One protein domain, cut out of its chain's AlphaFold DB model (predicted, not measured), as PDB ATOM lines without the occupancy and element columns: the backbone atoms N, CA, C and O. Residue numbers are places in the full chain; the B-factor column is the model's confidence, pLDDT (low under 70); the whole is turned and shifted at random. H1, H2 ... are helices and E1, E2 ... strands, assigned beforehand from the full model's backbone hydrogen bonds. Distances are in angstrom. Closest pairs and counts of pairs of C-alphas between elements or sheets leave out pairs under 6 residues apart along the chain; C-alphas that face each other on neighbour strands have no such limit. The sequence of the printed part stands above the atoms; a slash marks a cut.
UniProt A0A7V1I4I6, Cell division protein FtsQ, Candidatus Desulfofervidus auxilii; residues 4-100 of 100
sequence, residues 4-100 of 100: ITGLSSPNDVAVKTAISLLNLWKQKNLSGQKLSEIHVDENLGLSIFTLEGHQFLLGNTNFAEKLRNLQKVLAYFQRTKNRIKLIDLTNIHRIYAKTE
ATOM      1  N   ILE A   4     330.223 309.913 349.608       94.62
ATOM      2  CA  ILE A   4     329.528 311.095 349.082       94.62
ATOM      3  C   ILE A   4     329.781 311.138 347.573       94.62
ATOM      4  O   ILE A   4     330.933 311.035 347.151       94.62
ATOM      5  N   THR A   5     328.725 311.266 346.772       95.19
ATOM      6  CA  THR A   5     328.772 311.201 345.297       95.19
ATOM      7  C   THR A   5     328.004 312.369 344.666       95.19
ATOM      8  O   THR A   5     327.414 313.186 345.372       95.19
ATOM      9  N   GLY A   6     328.014 312.464 343.329       92.44
ATOM     10  CA  GLY A   6     327.241 313.469 342.580       92.44
ATOM     11  C   GLY A   6     327.863 314.871 342.545       92.44
ATOM     12  O   GLY A   6     327.301 315.804 341.984       92.44
ATOM     13  N   LEU A   7     329.065 315.027 343.099       88.69
ATOM     14  CA  LEU A   7     329.821 316.273 343.047       88.69
ATOM     15  C   LEU A   7     330.510 316.416 341.679       88.69
ATOM     16  O   LEU A   7     331.411 315.646 341.354       88.69
ATOM     17  N   SER A   8     330.099 317.414 340.895       80.19
ATOM     18  CA  SER A   8     330.707 317.804 339.609       80.19
ATOM     19  C   SER A   8     332.046 318.537 339.786       80.19
ATOM     20  O   SER A   8     332.932 318.485 338.935       80.19
ATOM     21  N   SER A   9     332.211 319.201 340.928       77.69
ATOM     22  CA  SER A   9     333.423 319.879 341.383       77.69
ATOM     23  C   SER A   9     333.474 319.824 342.916       77.69
ATOM     24  O   SER A   9     332.439 319.572 343.546       77.69
ATOM     25  N   PRO A  10     334.639 320.040 343.558       69.88
ATOM     26  CA  PRO A  10     334.717 320.204 345.006       69.88
ATOM     27  C   PRO A  10     334.022 321.510 345.425       69.88
ATOM     28  O   PRO A  10     334.648 322.533 345.683       69.88
ATOM     29  N   ASN A  11     332.691 321.478 345.463       78.25
ATOM     30  CA  ASN A  11     331.872 322.531 346.028       78.25
ATOM     31  C   ASN A  11     331.856 322.358 347.547       78.25
ATOM     32  O   ASN A  11     331.163 321.495 348.101       78.25
ATOM     33  N   ASP A  12     332.620 323.217 348.209       81.94
ATOM     34  CA  ASP A  12     332.793 323.257 349.655       81.94
ATOM     35  C   ASP A  12     331.467 323.236 350.431       81.94
ATOM     36  O   ASP A  12     331.367 322.597 351.479       81.94
ATOM     37  N   VAL A  13     330.430 323.912 349.926       89.38
ATOM     38  CA  VAL A  13     329.129 324.007 350.602       89.38
ATOM     39  C   VAL A  13     328.364 322.689 350.508       89.38
ATOM     40  O   VAL A  13     327.821 322.219 351.513       89.38
ATOM     41  N   ALA A  14     328.340 322.068 349.329       89.12
ATOM     42  CA  ALA A  14     327.638 320.806 349.118       89.12
ATOM     43  C   ALA A  14     328.268 319.674 349.942       89.12
ATOM     44  O   ALA A  14     327.562 318.947 350.646       89.12
ATOM     45  N   VAL A  15     329.604 319.595 349.948       90.69
ATOM     46  CA  VAL A  15     330.360 318.634 350.763       90.69
ATOM     47  C   VAL A  15     330.079 318.838 352.251       90.69
ATOM     48  O   VAL A  15     329.739 317.881 352.949       90.69
ATOM     49  N   LYS A  16     330.159 320.082 352.749       92.44
ATOM     50  CA  LYS A  16     329.861 320.399 354.158       92.44
ATOM     51  C   LYS A  16     328.433 319.997 354.525       92.44
ATOM     52  O   LYS A  16     328.237 319.352 355.551       92.44
ATOM     53  N   THR A  17     327.459 320.293 353.667       94.00
ATOM     54  CA  THR A  17     326.052 319.923 353.884       94.00
ATOM     55  C   THR A  17     325.865 318.405 353.946       94.00
ATOM     56  O   THR A  17     325.210 317.905 354.863       94.00
ATOM     57  N   ALA A  18     326.486 317.652 353.033       94.38
ATOM     58  CA  ALA A  18     326.442 316.191 353.034       94.38
ATOM     59  C   ALA A  18     327.091 315.593 354.296       94.38
ATOM     60  O   ALA A  18     326.528 314.689 354.916       94.38
ATOM     61  N   ILE A  19     328.226 316.139 354.745       93.75
ATOM     62  CA  ILE A  19     328.877 315.732 356.002       93.75
ATOM     63  C   ILE A  19     327.983 316.048 357.212       93.75
ATOM     64  O   ILE A  19     327.835 315.213 358.108       93.75
ATOM     65  N   SER A  20     327.347 317.222 357.248       94.25
ATOM     66  CA  SER A  20     326.391 317.576 358.302       94.25
ATOM     67  C   SER A  20     325.208 316.609 358.338       94.25
ATOM     68  O   SER A  20     324.830 316.149 359.418       94.25
ATOM     69  N   LEU A  21     324.660 316.240 357.177       95.31
ATOM     70  CA  LEU A  21     323.604 315.236 357.073       95.31
ATOM     71  C   LEU A  21     324.072 313.864 357.576       95.31
ATOM     72  O   LEU A  21     323.354 313.223 358.343       95.31
ATOM     73  N   LEU A  22     325.284 313.432 357.214       94.06
ATOM     74  CA  LEU A  22     325.866 312.184 357.709       94.06
ATOM     75  C   LEU A  22     325.979 312.173 359.241       94.06
ATOM     76  O   LEU A  22     325.672 311.168 359.887       94.06
ATOM     77  N   ASN A  23     326.408 313.283 359.837       93.62
ATOM     78  CA  ASN A  23     326.512 313.403 361.289       93.62
ATOM     79  C   ASN A  23     325.133 313.350 361.956       93.62
ATOM     80  O   ASN A  23     324.959 312.622 362.934       93.62
ATOM     81  N   LEU A  24     324.134 314.042 361.396       94.19
ATOM     82  CA  LEU A  24     322.747 313.963 361.866       94.19
ATOM     83  C   LEU A  24     322.184 312.540 361.759       94.19
ATOM     84  O   LEU A  24     321.523 312.072 362.686       94.19
ATOM     85  N   TRP A  25     322.470 311.833 360.663       92.75
ATOM     86  CA  TRP A  25     322.066 310.440 360.472       92.75
ATOM     87  C   TRP A  25     322.606 309.540 361.587       92.75
ATOM     88  O   TRP A  25     321.842 308.814 362.226       92.75
ATOM     89  N   LYS A  26     323.912 309.631 361.870       90.44
ATOM     90  CA  LYS A  26     324.572 308.842 362.924       90.44
ATOM     91  C   LYS A  26     323.966 309.090 364.307       90.44
ATOM     92  O   LYS A  26     323.868 308.158 365.096       90.44
ATOM     93  N   GLN A  27     323.523 310.316 364.588       90.94
ATOM     94  CA  GLN A  27     322.886 310.667 365.862       90.94
ATOM     95  C   GLN A  27     321.455 310.128 365.999       90.94
ATOM     96  O   GLN A  27     321.000 309.877 367.112       90.94
ATOM     97  N   LYS A  28     320.712 309.983 364.893       82.56
ATOM     98  CA  LYS A  28     319.275 309.657 364.928       82.56
ATOM     99  C   LYS A  28     318.951 308.169 365.081       82.56
ATOM    100  O   LYS A  28     317.786 307.864 365.306       82.56
ATOM    101  N   ASN A  29     319.945 307.279 364.999       72.00
ATOM    102  CA  ASN A  29     319.793 305.821 365.120       72.00
ATOM    103  C   ASN A  29     318.549 305.284 364.376       72.00
ATOM    104  O   ASN A  29     317.610 304.754 364.972       72.00
ATOM    105  N   LEU A  30     318.515 305.493 363.058       78.25
ATOM    106  CA  LEU A  30     317.362 305.185 362.213       78.25
ATOM    107  C   LEU A  30     317.217 303.672 362.006       78.25
ATOM    108  O   LEU A  30     317.731 303.130 361.037       78.25
ATOM    109  N   SER A  31     316.528 303.004 362.936       68.69
ATOM    110  CA  SER A  31     315.968 301.640 362.846       68.69
ATOM    111  C   SER A  31     316.800 300.621 362.047       68.69
ATOM    112  O   SER A  31     316.273 299.926 361.180       68.69
ATOM    113  N   GLY A  32     318.106 300.539 362.311       78.75
ATOM    114  CA  GLY A  32     318.992 299.558 361.671       78.75
ATOM    115  C   GLY A  32     319.323 299.816 360.196       78.75
ATOM    116  O   GLY A  32     319.983 298.979 359.593       78.75
ATOM    117  N   GLN A  33     318.914 300.955 359.631       89.25
ATOM    118  CA  GLN A  33     319.263 301.364 358.273       89.25
ATOM    119  C   GLN A  33     320.745 301.732 358.194       89.25
ATOM    120  O   GLN A  33     321.208 302.669 358.859       89.25
ATOM    121  N   LYS A  34     321.503 301.007 357.371       91.94
ATOM    122  CA  LYS A  34     322.931 301.268 357.192       91.94
ATOM    123  C   LYS A  34     323.134 302.166 355.985       91.94
ATOM    124  O   LYS A  34     322.939 301.745 354.853       91.94
ATOM    125  N   LEU A  35     323.563 303.401 356.231       94.38
ATOM    126  CA  LEU A  35     323.846 304.360 355.166       94.38
ATOM    127  C   LEU A  35     325.015 303.864 354.301       94.38
ATOM    128  O   LEU A  35     326.098 303.589 354.826       94.38
ATOM    129  N   SER A  36     324.786 303.760 352.993       95.94
ATOM    130  CA  SER A  36     325.803 303.411 351.997       95.94
ATOM    131  C   SER A  36     326.336 304.655 351.290       95.94
ATOM    132  O   SER A  36     327.548 304.809 351.153       95.94
ATOM    133  N   GLU A  37     325.445 305.574 350.920       97.38
ATOM    134  CA  GLU A  37     325.770 306.736 350.097       97.38
ATOM    135  C   GLU A  37     324.910 307.956 350.452       97.38
ATOM    136  O   GLU A  37     323.723 307.837 350.770       97.38
ATOM    137  N   ILE A  38     325.526 309.139 350.382       97.25
ATOM    138  CA  ILE A  38     324.833 310.424 350.265       97.25
ATOM    139  C   ILE A  38     325.119 310.964 348.868       97.25
ATOM    140  O   ILE A  38     326.257 311.308 348.553       97.25
ATOM    141  N   HIS A  39     324.080 311.050 348.051       97.12
ATOM    142  CA  HIS A  39     324.180 311.592 346.707       97.12
ATOM    143  C   HIS A  39     323.804 313.068 346.708       97.12
ATOM    144  O   HIS A  39     322.773 313.446 347.274       97.12
ATOM    145  N   VAL A  40     324.643 313.885 346.079       95.50
ATOM    146  CA  VAL A  40     324.398 315.307 345.857       95.50
ATOM    147  C   VAL A  40     323.888 315.502 344.436       95.50
ATOM    148  O   VAL A  40     324.591 315.178 343.488       95.50
ATOM    149  N   ASP A  41     322.700 316.078 344.291       92.88
ATOM    150  CA  ASP A  41     322.168 316.539 343.009       92.88
ATOM    151  C   ASP A  41     321.944 318.058 343.063       92.88
ATOM    152  O   ASP A  41     321.383 318.577 344.032       92.88
ATOM    153  N   GLU A  42     322.389 318.789 342.040       86.62
ATOM    154  CA  GLU A  42     322.302 320.257 342.005       86.62
ATOM    155  C   GLU A  42     320.851 320.771 341.953       86.62
ATOM    156  O   GLU A  42     320.554 321.837 342.494       86.62
ATOM    157  N   ASN A  43     319.932 320.003 341.363       89.00
ATOM    158  CA  ASN A  43     318.528 320.382 341.193       89.00
ATOM    159  C   ASN A  43     317.632 319.788 342.286       89.00
ATOM    160  O   ASN A  43     316.720 320.449 342.784       89.00
ATOM    161  N   LEU A  44     317.877 318.530 342.654       90.44
ATOM    162  CA  LEU A  44     317.035 317.756 343.569       90.44
ATOM    163  C   LEU A  44     317.549 317.773 345.011       90.44
ATOM    164  O   LEU A  44     316.808 317.410 345.926       90.44
ATOM    165  N   GLY A  45     318.786 318.212 345.231       94.12
ATOM    166  CA  GLY A  45     319.433 318.256 346.534       94.12
ATOM    167  C   GLY A  45     319.976 316.910 346.996       94.12
ATOM    168  O   GLY A  45     320.452 316.102 346.201       94.12
ATOM    169  N   LEU A  46     319.950 316.665 348.308       97.00
ATOM    170  CA  LEU A  46     320.536 315.459 348.883       97.00
ATOM    171  C   LEU A  46     319.573 314.274 348.849       97.00
ATOM    172  O   LEU A  46     318.392 314.385 349.193       97.00
ATOM    173  N   SER A  47     320.127 313.111 348.522       97.88
ATOM    174  CA  SER A  47     319.481 311.811 348.687       97.88
ATOM    175  C   SER A  47     320.356 310.881 349.521       97.88
ATOM    176  O   SER A  47     321.581 310.961 349.480       97.88
ATOM    177  N   ILE A  48     319.723 309.989 350.281       97.31
ATOM    178  CA  ILE A  48     320.400 308.927 351.028       97.31
ATOM    179  C   ILE A  48     320.062 307.586 350.396       97.31
ATOM    180  O   ILE A  48     318.894 307.303 350.136       97.31
ATOM    181  N   PHE A  49     321.079 306.748 350.241       97.06
ATOM    182  CA  PHE A  49     320.923 305.341 349.914       97.06
ATOM    183  C   PHE A  49     321.400 304.480 351.080       97.06
ATOM    184  O   PHE A  49     322.329 304.846 351.815       97.06
ATOM    185  N   THR A  50     320.744 303.337 351.266       95.06
ATOM    186  CA  THR A  50     321.094 302.380 352.318       95.06
ATOM    187  C   THR A  50     321.532 301.035 351.752       95.06
ATOM    188  O   THR A  50     321.234 300.692 350.607       95.06
ATOM    189  N   LEU A  51     322.237 300.242 352.564       93.62
ATOM    190  CA  LEU A  51     322.629 298.871 352.213       93.62
ATOM    191  C   LEU A  51     321.427 297.929 352.088       93.62
ATOM    192  O   LEU A  51     321.541 296.865 351.490       93.62
ATOM    193  N   GLU A  52     320.276 298.321 352.630       91.31
ATOM    194  CA  GLU A  52     319.009 297.605 352.493       91.31
ATOM    195  C   GLU A  52     318.316 297.879 351.145       91.31
ATOM    196  O   GLU A  52     317.265 297.308 350.874       91.31
ATOM    197  N   GLY A  53     318.901 298.727 350.288       92.25
ATOM    198  CA  GLY A  53     318.370 299.045 348.961       92.25
ATOM    199  C   GLY A  53     317.327 300.163 348.955       92.25
ATOM    200  O   GLY A  53     316.668 300.378 347.939       92.25
ATOM    201  N   HIS A  54     317.172 300.890 350.064       94.88
ATOM    202  CA  HIS A  54     316.240 302.008 350.148       94.88
ATOM    203  C   HIS A  54     316.853 303.301 349.609       94.88
ATOM    204  O   HIS A  54     318.027 303.592 349.851       94.88
ATOM    205  N   GLN A  55     316.019 304.115 348.960       97.31
ATOM    206  CA  GLN A  55     316.339 305.490 348.582       97.31
ATOM    207  C   GLN A  55     315.474 306.487 349.365       97.31
ATOM    208  O   GLN A  55     314.248 306.371 349.399       97.31
ATOM    209  N   PHE A  56     316.097 307.509 349.950       97.44
ATOM    210  CA  PHE A  56     315.408 308.595 350.646       97.44
ATOM    211  C   PHE A  56     315.748 309.937 350.001       97.44
ATOM    212  O   PHE A  56     316.894 310.380 350.071       97.44
ATOM    213  N   LEU A  57     314.758 310.598 349.401       98.12
ATOM    214  CA  LEU A  57     314.928 311.935 348.826       98.12
ATOM    215  C   LEU A  57     314.731 312.975 349.927       98.12
ATOM    216  O   LEU A  57     313.671 313.016 350.549       98.12
ATOM    217  N   LEU A  58     315.738 313.808 350.191       97.56
ATOM    218  CA  LEU A  58     315.696 314.783 351.284       97.56
ATOM    219  C   LEU A  58     315.638 316.226 350.799       97.56
ATOM    220  O   LEU A  58     315.160 317.078 351.544       97.56
ATOM    221  N   GLY A  59     316.101 316.541 349.592       95.88
ATOM    222  CA  GLY A  59     316.238 317.932 349.164       95.88
ATOM    223  C   GLY A  59     317.383 318.647 349.885       95.88
ATOM    224  O   GLY A  59     318.343 318.018 350.320       95.88
ATOM    225  N   ASN A  60     317.283 319.970 350.030       92.94
ATOM    226  CA  ASN A  60     318.404 320.805 350.497       92.94
ATOM    227  C   ASN A  60     318.287 321.317 351.940       92.94
ATOM    228  O   ASN A  60     319.219 321.922 352.461       92.94
ATOM    229  N   THR A  61     317.143 321.118 352.595       94.25
ATOM    230  CA  THR A  61     316.831 321.782 353.871       94.25
ATOM    231  C   THR A  61     316.057 320.879 354.830       94.25
ATOM    232  O   THR A  61     315.524 319.837 354.442       94.25
ATOM    233  N   ASN A  62     315.953 321.311 356.093       95.75
ATOM    234  CA  ASN A  62     315.115 320.704 357.136       95.75
ATOM    235  C   ASN A  62     315.447 319.236 357.464       95.75
ATOM    236  O   ASN A  62     314.582 318.475 357.898       95.75
ATOM    237  N   PHE A  63     316.712 318.829 357.306       95.44
ATOM    238  CA  PHE A  63     317.146 317.438 357.488       95.44
ATOM    239  C   PHE A  63     316.742 316.842 358.834       95.44
ATOM    240  O   PHE A  63     316.231 315.732 358.887       95.44
ATOM    241  N   ALA A  64     316.910 317.580 359.933       94.69
ATOM    242  CA  ALA A  64     316.573 317.069 361.257       94.69
ATOM    243  C   ALA A  64     315.084 316.702 361.393       94.69
ATOM    244  O   ALA A  64     314.757 315.732 362.077       94.69
ATOM    245  N   GLU A  65     314.185 317.463 360.767       95.69
ATOM    246  CA  GLU A  65     312.751 317.165 360.745       95.69
ATOM    247  C   GLU A  65     312.430 316.015 359.797       95.69
ATOM    248  O   GLU A  65     311.743 315.072 360.190       95.69
ATOM    249  N   LYS A  66     313.016 316.028 358.598       96.12
ATOM    250  CA  LYS A  66     312.857 314.960 357.606       96.12
ATOM    251  C   LYS A  66     313.320 313.608 358.145       96.12
ATOM    252  O   LYS A  66     312.605 312.628 357.992       96.12
ATOM    253  N   LEU A  67     314.438 313.554 358.874       95.06
ATOM    254  CA  LEU A  67     314.915 312.327 359.517       95.06
ATOM    255  C   LEU A  67     314.006 311.868 360.672       95.06
ATOM    256  O   LEU A  67     313.807 310.669 360.847       95.06
ATOM    257  N   ARG A  68     313.397 312.789 361.439       93.44
ATOM    258  CA  ARG A  68     312.373 312.412 362.438       93.44
ATOM    259  C   ARG A  68     311.142 311.803 361.769       93.44
ATOM    260  O   ARG A  68     310.594 310.824 362.267       93.44
ATOM    261  N   ASN A  69     310.706 312.381 360.655       94.19
ATOM    262  CA  ASN A  69     309.576 311.871 359.886       94.19
ATOM    263  C   ASN A  69     309.900 310.514 359.251       94.19
ATOM    264  O   ASN A  69     309.109 309.583 359.380       94.19
ATOM    265  N   LEU A  70     311.096 310.365 358.679       95.38
ATOM    266  CA  LEU A  70     311.602 309.102 358.147       95.38
ATOM    267  C   LEU A  70     311.548 307.982 359.193       95.38
ATOM    268  O   LEU A  70     311.057 306.899 358.893       95.38
ATOM    269  N   GLN A  71     311.968 308.246 360.434       93.69
ATOM    270  CA  GLN A  71     311.907 307.255 361.512       93.69
ATOM    271  C   GLN A  71     310.481 306.724 361.744       93.69
ATOM    272  O   GLN A  71     310.282 305.517 361.885       93.69
ATOM    273  N   LYS A  72     309.480 307.616 361.750       92.75
ATOM    274  CA  LYS A  72     308.065 307.241 361.916       92.75
ATOM    275  C   LYS A  72     307.573 306.391 360.746       92.75
ATOM    276  O   LYS A  72     306.886 305.395 360.956       92.75
ATOM    277  N   VAL A  73     307.946 306.774 359.526       93.56
ATOM    278  CA  VAL A  73     307.551 306.072 358.300       93.56
ATOM    279  C   VAL A  73     308.179 304.677 358.252       93.56
ATOM    280  O   VAL A  73     307.466 303.701 358.040       93.56
ATOM    281  N   LEU A  74     309.475 304.551 358.545       92.88
ATOM    282  CA  LEU A  74     310.154 303.254 358.623       92.88
ATOM    283  C   LEU A  74     309.508 302.334 359.667       92.88
ATOM    284  O   LEU A  74     309.276 301.162 359.384       92.88
ATOM    285  N   ALA A  75     309.152 302.860 360.845       91.94
ATOM    286  CA  ALA A  75     308.462 302.083 361.875       91.94
ATOM    287  C   ALA A  75     307.073 301.594 361.418       91.94
ATOM    288  O   ALA A  75     306.678 300.470 361.734       91.94
ATOM    289  N   TYR A  76     306.335 302.406 360.654       93.31
ATOM    290  CA  TYR A  76     305.064 301.999 360.056       93.31
ATOM    291  C   TYR A  76     305.254 300.839 359.067       93.31
ATOM    292  O   TYR A  76     304.625 299.793 359.225       93.31
ATOM    293  N   PHE A  77     306.167 300.976 358.104       91.88
ATOM    294  CA  PHE A  77     306.407 299.944 357.090       91.88
ATOM    295  C   PHE A  77     306.992 298.651 357.670       91.88
ATOM    296  O   PHE A  77     306.631 297.558 357.233       91.88
ATOM    297  N   GLN A  78     307.818 298.752 358.715       90.25
ATOM    298  CA  GLN A  78     308.292 297.589 359.463       90.25
ATOM    299  C   GLN A  78     307.125 296.794 360.068       90.25
ATOM    300  O   GLN A  78     307.123 295.565 360.018       90.25
ATOM    301  N   ARG A  79     306.106 297.480 360.605       91.81
ATOM    302  CA  ARG A  79     304.904 296.834 361.158       91.81
ATOM    303  C   ARG A  79     304.029 296.202 360.081       91.81
ATOM    304  O   ARG A  79     303.476 295.132 360.321       91.81
ATOM    305  N   THR A  80     303.896 296.838 358.918       92.44
ATOM    306  CA  THR A  80     303.070 296.314 357.819       92.44
ATOM    307  C   THR A  80     303.791 295.280 356.954       92.44
ATOM    308  O   THR A  80     303.165 294.711 356.068       92.44
ATOM    309  N   LYS A  81     305.085 295.019 357.205       87.56
ATOM    310  CA  LYS A  81     305.947 294.096 356.440       87.56
ATOM    311  C   LYS A  81     306.034 294.411 354.940       87.56
ATOM    312  O   LYS A  81     306.396 293.546 354.147       87.56
ATOM    313  N   ASN A  82     305.742 295.651 354.556       88.31
ATOM    314  CA  ASN A  82     305.857 296.099 353.174       88.31
ATOM    315  C   ASN A  82     307.288 296.564 352.914       88.31
ATOM    316  O   ASN A  82     307.844 297.342 353.692       88.31
ATOM    317  N   ARG A  83     307.871 296.110 351.804       88.31
ATOM    318  CA  ARG A  83     309.185 296.574 351.367       88.31
ATOM    319  C   ARG A  83     309.058 297.937 350.713       88.31
ATOM    320  O   ARG A  83     308.188 298.164 349.875       88.31
ATOM    321  N   ILE A  84     309.917 298.848 351.139       92.69
ATOM    322  CA  ILE A  84     309.968 300.207 350.624       92.69
ATOM    323  C   ILE A  84     311.058 300.243 349.566       92.69
ATOM    324  O   ILE A  84     312.154 299.763 349.807       92.69
ATOM    325  N   LYS A  85     310.794 300.865 348.424       94.06
ATOM    326  CA  LYS A  85     311.838 301.193 347.453       94.06
ATOM    327  C   LYS A  85     312.345 302.615 347.657       94.06
ATOM    328  O   LYS A  85     313.548 302.859 347.690       94.06
ATOM    329  N   LEU A  86     311.414 303.558 347.798       97.19
ATOM    330  CA  LEU A  86     311.715 304.983 347.869       97.19
ATOM    331  C   LEU A  86     310.805 305.694 348.870       97.19
ATOM    332  O   LEU A  86     309.604 305.428 348.902       97.19
ATOM    333  N   ILE A  87     311.367 306.632 349.634       97.19
ATOM    334  CA  ILE A  87     310.611 307.610 350.426       97.19
ATOM    335  C   ILE A  87     311.031 309.012 349.996       97.19
ATOM    336  O   ILE A  87     312.200 309.382 350.098       97.19
ATOM    337  N   ASP A  88     310.066 309.800 349.543       97.81
ATOM    338  CA  ASP A  88     310.243 311.208 349.231       97.81
ATOM    339  C   ASP A  88     309.858 312.066 350.441       97.81
ATOM    340  O   ASP A  88     308.699 312.095 350.867       97.81
ATOM    341  N   LEU A  89     310.861 312.745 350.999       97.50
ATOM    342  CA  LEU A  89     310.758 313.665 352.130       97.50
ATOM    343  C   LEU A  89     311.074 315.104 351.701       97.50
ATOM    344  O   LEU A  89     311.309 315.953 352.560       97.50
ATOM    345  N   THR A  90     311.141 315.402 350.400       95.94
ATOM    346  CA  THR A  90     311.476 316.746 349.901       95.94
ATOM    347  C   THR A  90     310.476 317.791 350.402       95.94
ATOM    348  O   THR A  90     310.885 318.886 350.803       95.94
ATOM    349  N   ASN A  91     309.196 317.413 350.504       92.56
ATOM    350  CA  ASN A  91     308.131 318.179 351.143       92.56
ATOM    351  C   ASN A  91     307.993 317.805 352.632       92.56
ATOM    352  O   ASN A  91     307.804 316.647 352.989       92.56
ATOM    353  N   ILE A  92     308.047 318.797 353.525       88.62
ATOM    354  CA  ILE A  92     307.959 318.554 354.977       88.62
ATOM    355  C   ILE A  92     306.543 318.193 355.456       88.62
ATOM    356  O   ILE A  92     306.397 317.531 356.481       88.62
ATOM    357  N   HIS A  93     305.504 318.603 354.723       90.88
ATOM    358  CA  HIS A  93     304.099 318.411 355.094       90.88
ATOM    359  C   HIS A  93     303.476 317.157 354.476       90.88
ATOM    360  O   HIS A  93     302.411 316.722 354.914       90.88
ATOM    361  N   ARG A  94     304.099 316.585 353.441       94.38
ATOM    362  CA  ARG A  94     303.609 315.393 352.743       94.38
ATOM    363  C   ARG A  94     304.765 314.469 352.416       94.38
ATOM    364  O   ARG A  94     305.739 314.899 351.817       94.38
ATOM    365  N   ILE A  95     304.608 313.202 352.775       96.12
ATOM    366  CA  ILE A  95     305.600 312.159 352.529       96.12
ATOM    367  C   ILE A  95     305.006 311.189 351.520       96.12
ATOM    368  O   ILE A  95     303.904 310.681 351.738       96.12
ATOM    369  N   TYR A  96     305.742 310.915 350.448       96.81
ATOM    370  CA  TYR A  96     305.362 309.896 349.475       96.81
ATOM    371  C   TYR A  96     306.264 308.682 349.648       96.81
ATOM    372  O   TYR A  96     307.465 308.815 349.863       96.81
ATOM    373  N   ALA A  97     305.689 307.489 349.564       96.12
ATOM    374  CA  ALA A  97     306.438 306.247 349.633       96.12
ATOM    375  C   ALA A  97     306.052 305.361 348.454       96.12
ATOM    376  O   ALA A  97     304.869 305.169 348.173       96.12
ATOM    377  N   LYS A  98     307.060 304.813 347.781       96.12
ATOM    378  CA  LYS A  98     306.898 303.783 346.759       96.12
ATOM    379  C   LYS A  98     307.333 302.453 347.353       96.12
ATOM    380  O   LYS A  98     308.483 302.326 347.780       96.12
ATOM    381  N   THR A  99     306.429 301.483 347.382       92.56
ATOM    382  CA  THR A  99     306.729 300.100 347.771       92.56
ATOM    383  C   THR A  99     307.196 299.284 346.568       92.56
ATOM    384  O   THR A  99     307.081 299.745 345.427       92.56
ATOM    385  N   GLU A 100     307.769 298.109 346.834       85.12
ATOM    386  CA  GLU A 100     307.955 297.067 345.808       85.12
ATOM    387  C   GLU A 100     306.615 296.527 345.290       85.12
ATOM    388  O   GLU A 100     305.625 296.561 346.063       85.12
TER     389      GLU A 100
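AT A GLANCE: This is residues 4 to 100 of the 100 residues of the protein "Cell division protein FtsQ" of Candidatus Desulfofervidus auxilii (UniProt A0A7V1I4I6). The domain is one twisted sheet of five strands with two helices, H1 and H2, over one of its faces at a steep tilt of 45 degrees to each other, and no named helix over the other face. H1 covers the E1 and E2 end of the sheet and H2 the E3 and E4 end, and the later part of H1 meets the first part of H2. The printed part has 97 residues, with two named helices and five named strands along the chain as H1 E1 E2 E3 H2 E4 E5; the sheet runs E1, E2, E3, E4, E5 and is mixed. The class is mixed, helices and strands; the whole is compact, with a radius of gyration of the C-alphas of 12.9 A, and elongated, with spans of 42 by 23 by 23 A.

HOW THE PARTS SIT: Start at Ile 4: residues 4 to 5 make a short parallel pairing with residues 38 to 39 of E1, which is residues 35 to 41. Next comes H1, residues 12 to 28, on the sheet at a height of 9.5 A and over E1 and E2, where E2 is residues 45 to 50. On the local plane H1 stands at 32 degrees to E1, only just slantwise to the strands; its closest C-alphas to E1 are Ala 18 and Ile 38, 6.6 A apart. E1 and E2 form a hairpin, antiparallel at 159 degrees; look for N 39 and O 47, 2.9 A apart and within hydrogen-bond range. E2 forms the next hairpin with E3, residues 55 to 59, again antiparallel at 159 degrees, with N 56 and O 48 within range at 2.8 A. E1, E2 and E3 are a meander, each strand the antiparallel neighbour of the one before. H2, residues 63 to 80, touches H1 at a steep tilt of 45 degrees, the same way, through residues 21 to 28 of H1 and 63 to 68 of H2 alone; the closest C-alphas are Leu 21 and Phe 63, 6.8 A. E4, residues 84 to 88, is parallel to E3 at 3 degrees, with N 57 and O 87 within range at 2.9 A. E3, H2 and E4 are a strand-helix-strand unit, two parallel neighbour strands with a helix between them in the chain, and its crossover is left-handed. H2 is on the same face of the sheet as H1, at a height of 10.1 A, over E3 and E4; on the local plane it stands at 30.3 degrees to E4, only just slantwise to the strands. The edge strand E5, residues 96 to 99, forms a hairpin with E4, antiparallel at 168 degrees, with N 98 and O 86 within range at 2.8 A; H2 is only just over E5, with 3 C-alphas falling on it. In H1 and H2 every O i to N i+4 pair is within hydrogen-bond range.

IN THESE COORDINATES: Find C-alpha 12 at (332.793, 323.257, 349.655); from there H1 runs 24.5 A to C-alpha 28. E1 runs 17.3 A from C-alpha 35 to 41, E2 17.0 A from 45 to 50, and E3 12.5 A from 55 to 59. Find C-alpha 63 at (317.146, 317.438, 357.488), where H2 begins its 25.4 A to C-alpha 80. E4 covers 11.1 A from 84 to 88, and E5 10.0 A from 96 to C-alpha 99 at (306.729, 300.100, 347.771).

THE WHOLE: The two C-alphas farthest apart are those of Ser 9 and Thr 80, 41.8 A. The printed part has no cut and ends at Glu 100, the chain's last residue. No link is long: H1 to E1 and E4 to E5 are short, and the other four are tight. The mean pLDDT of the printed part is 91.9, and confidence is low, under 70, at Pro 10 and Ser 31.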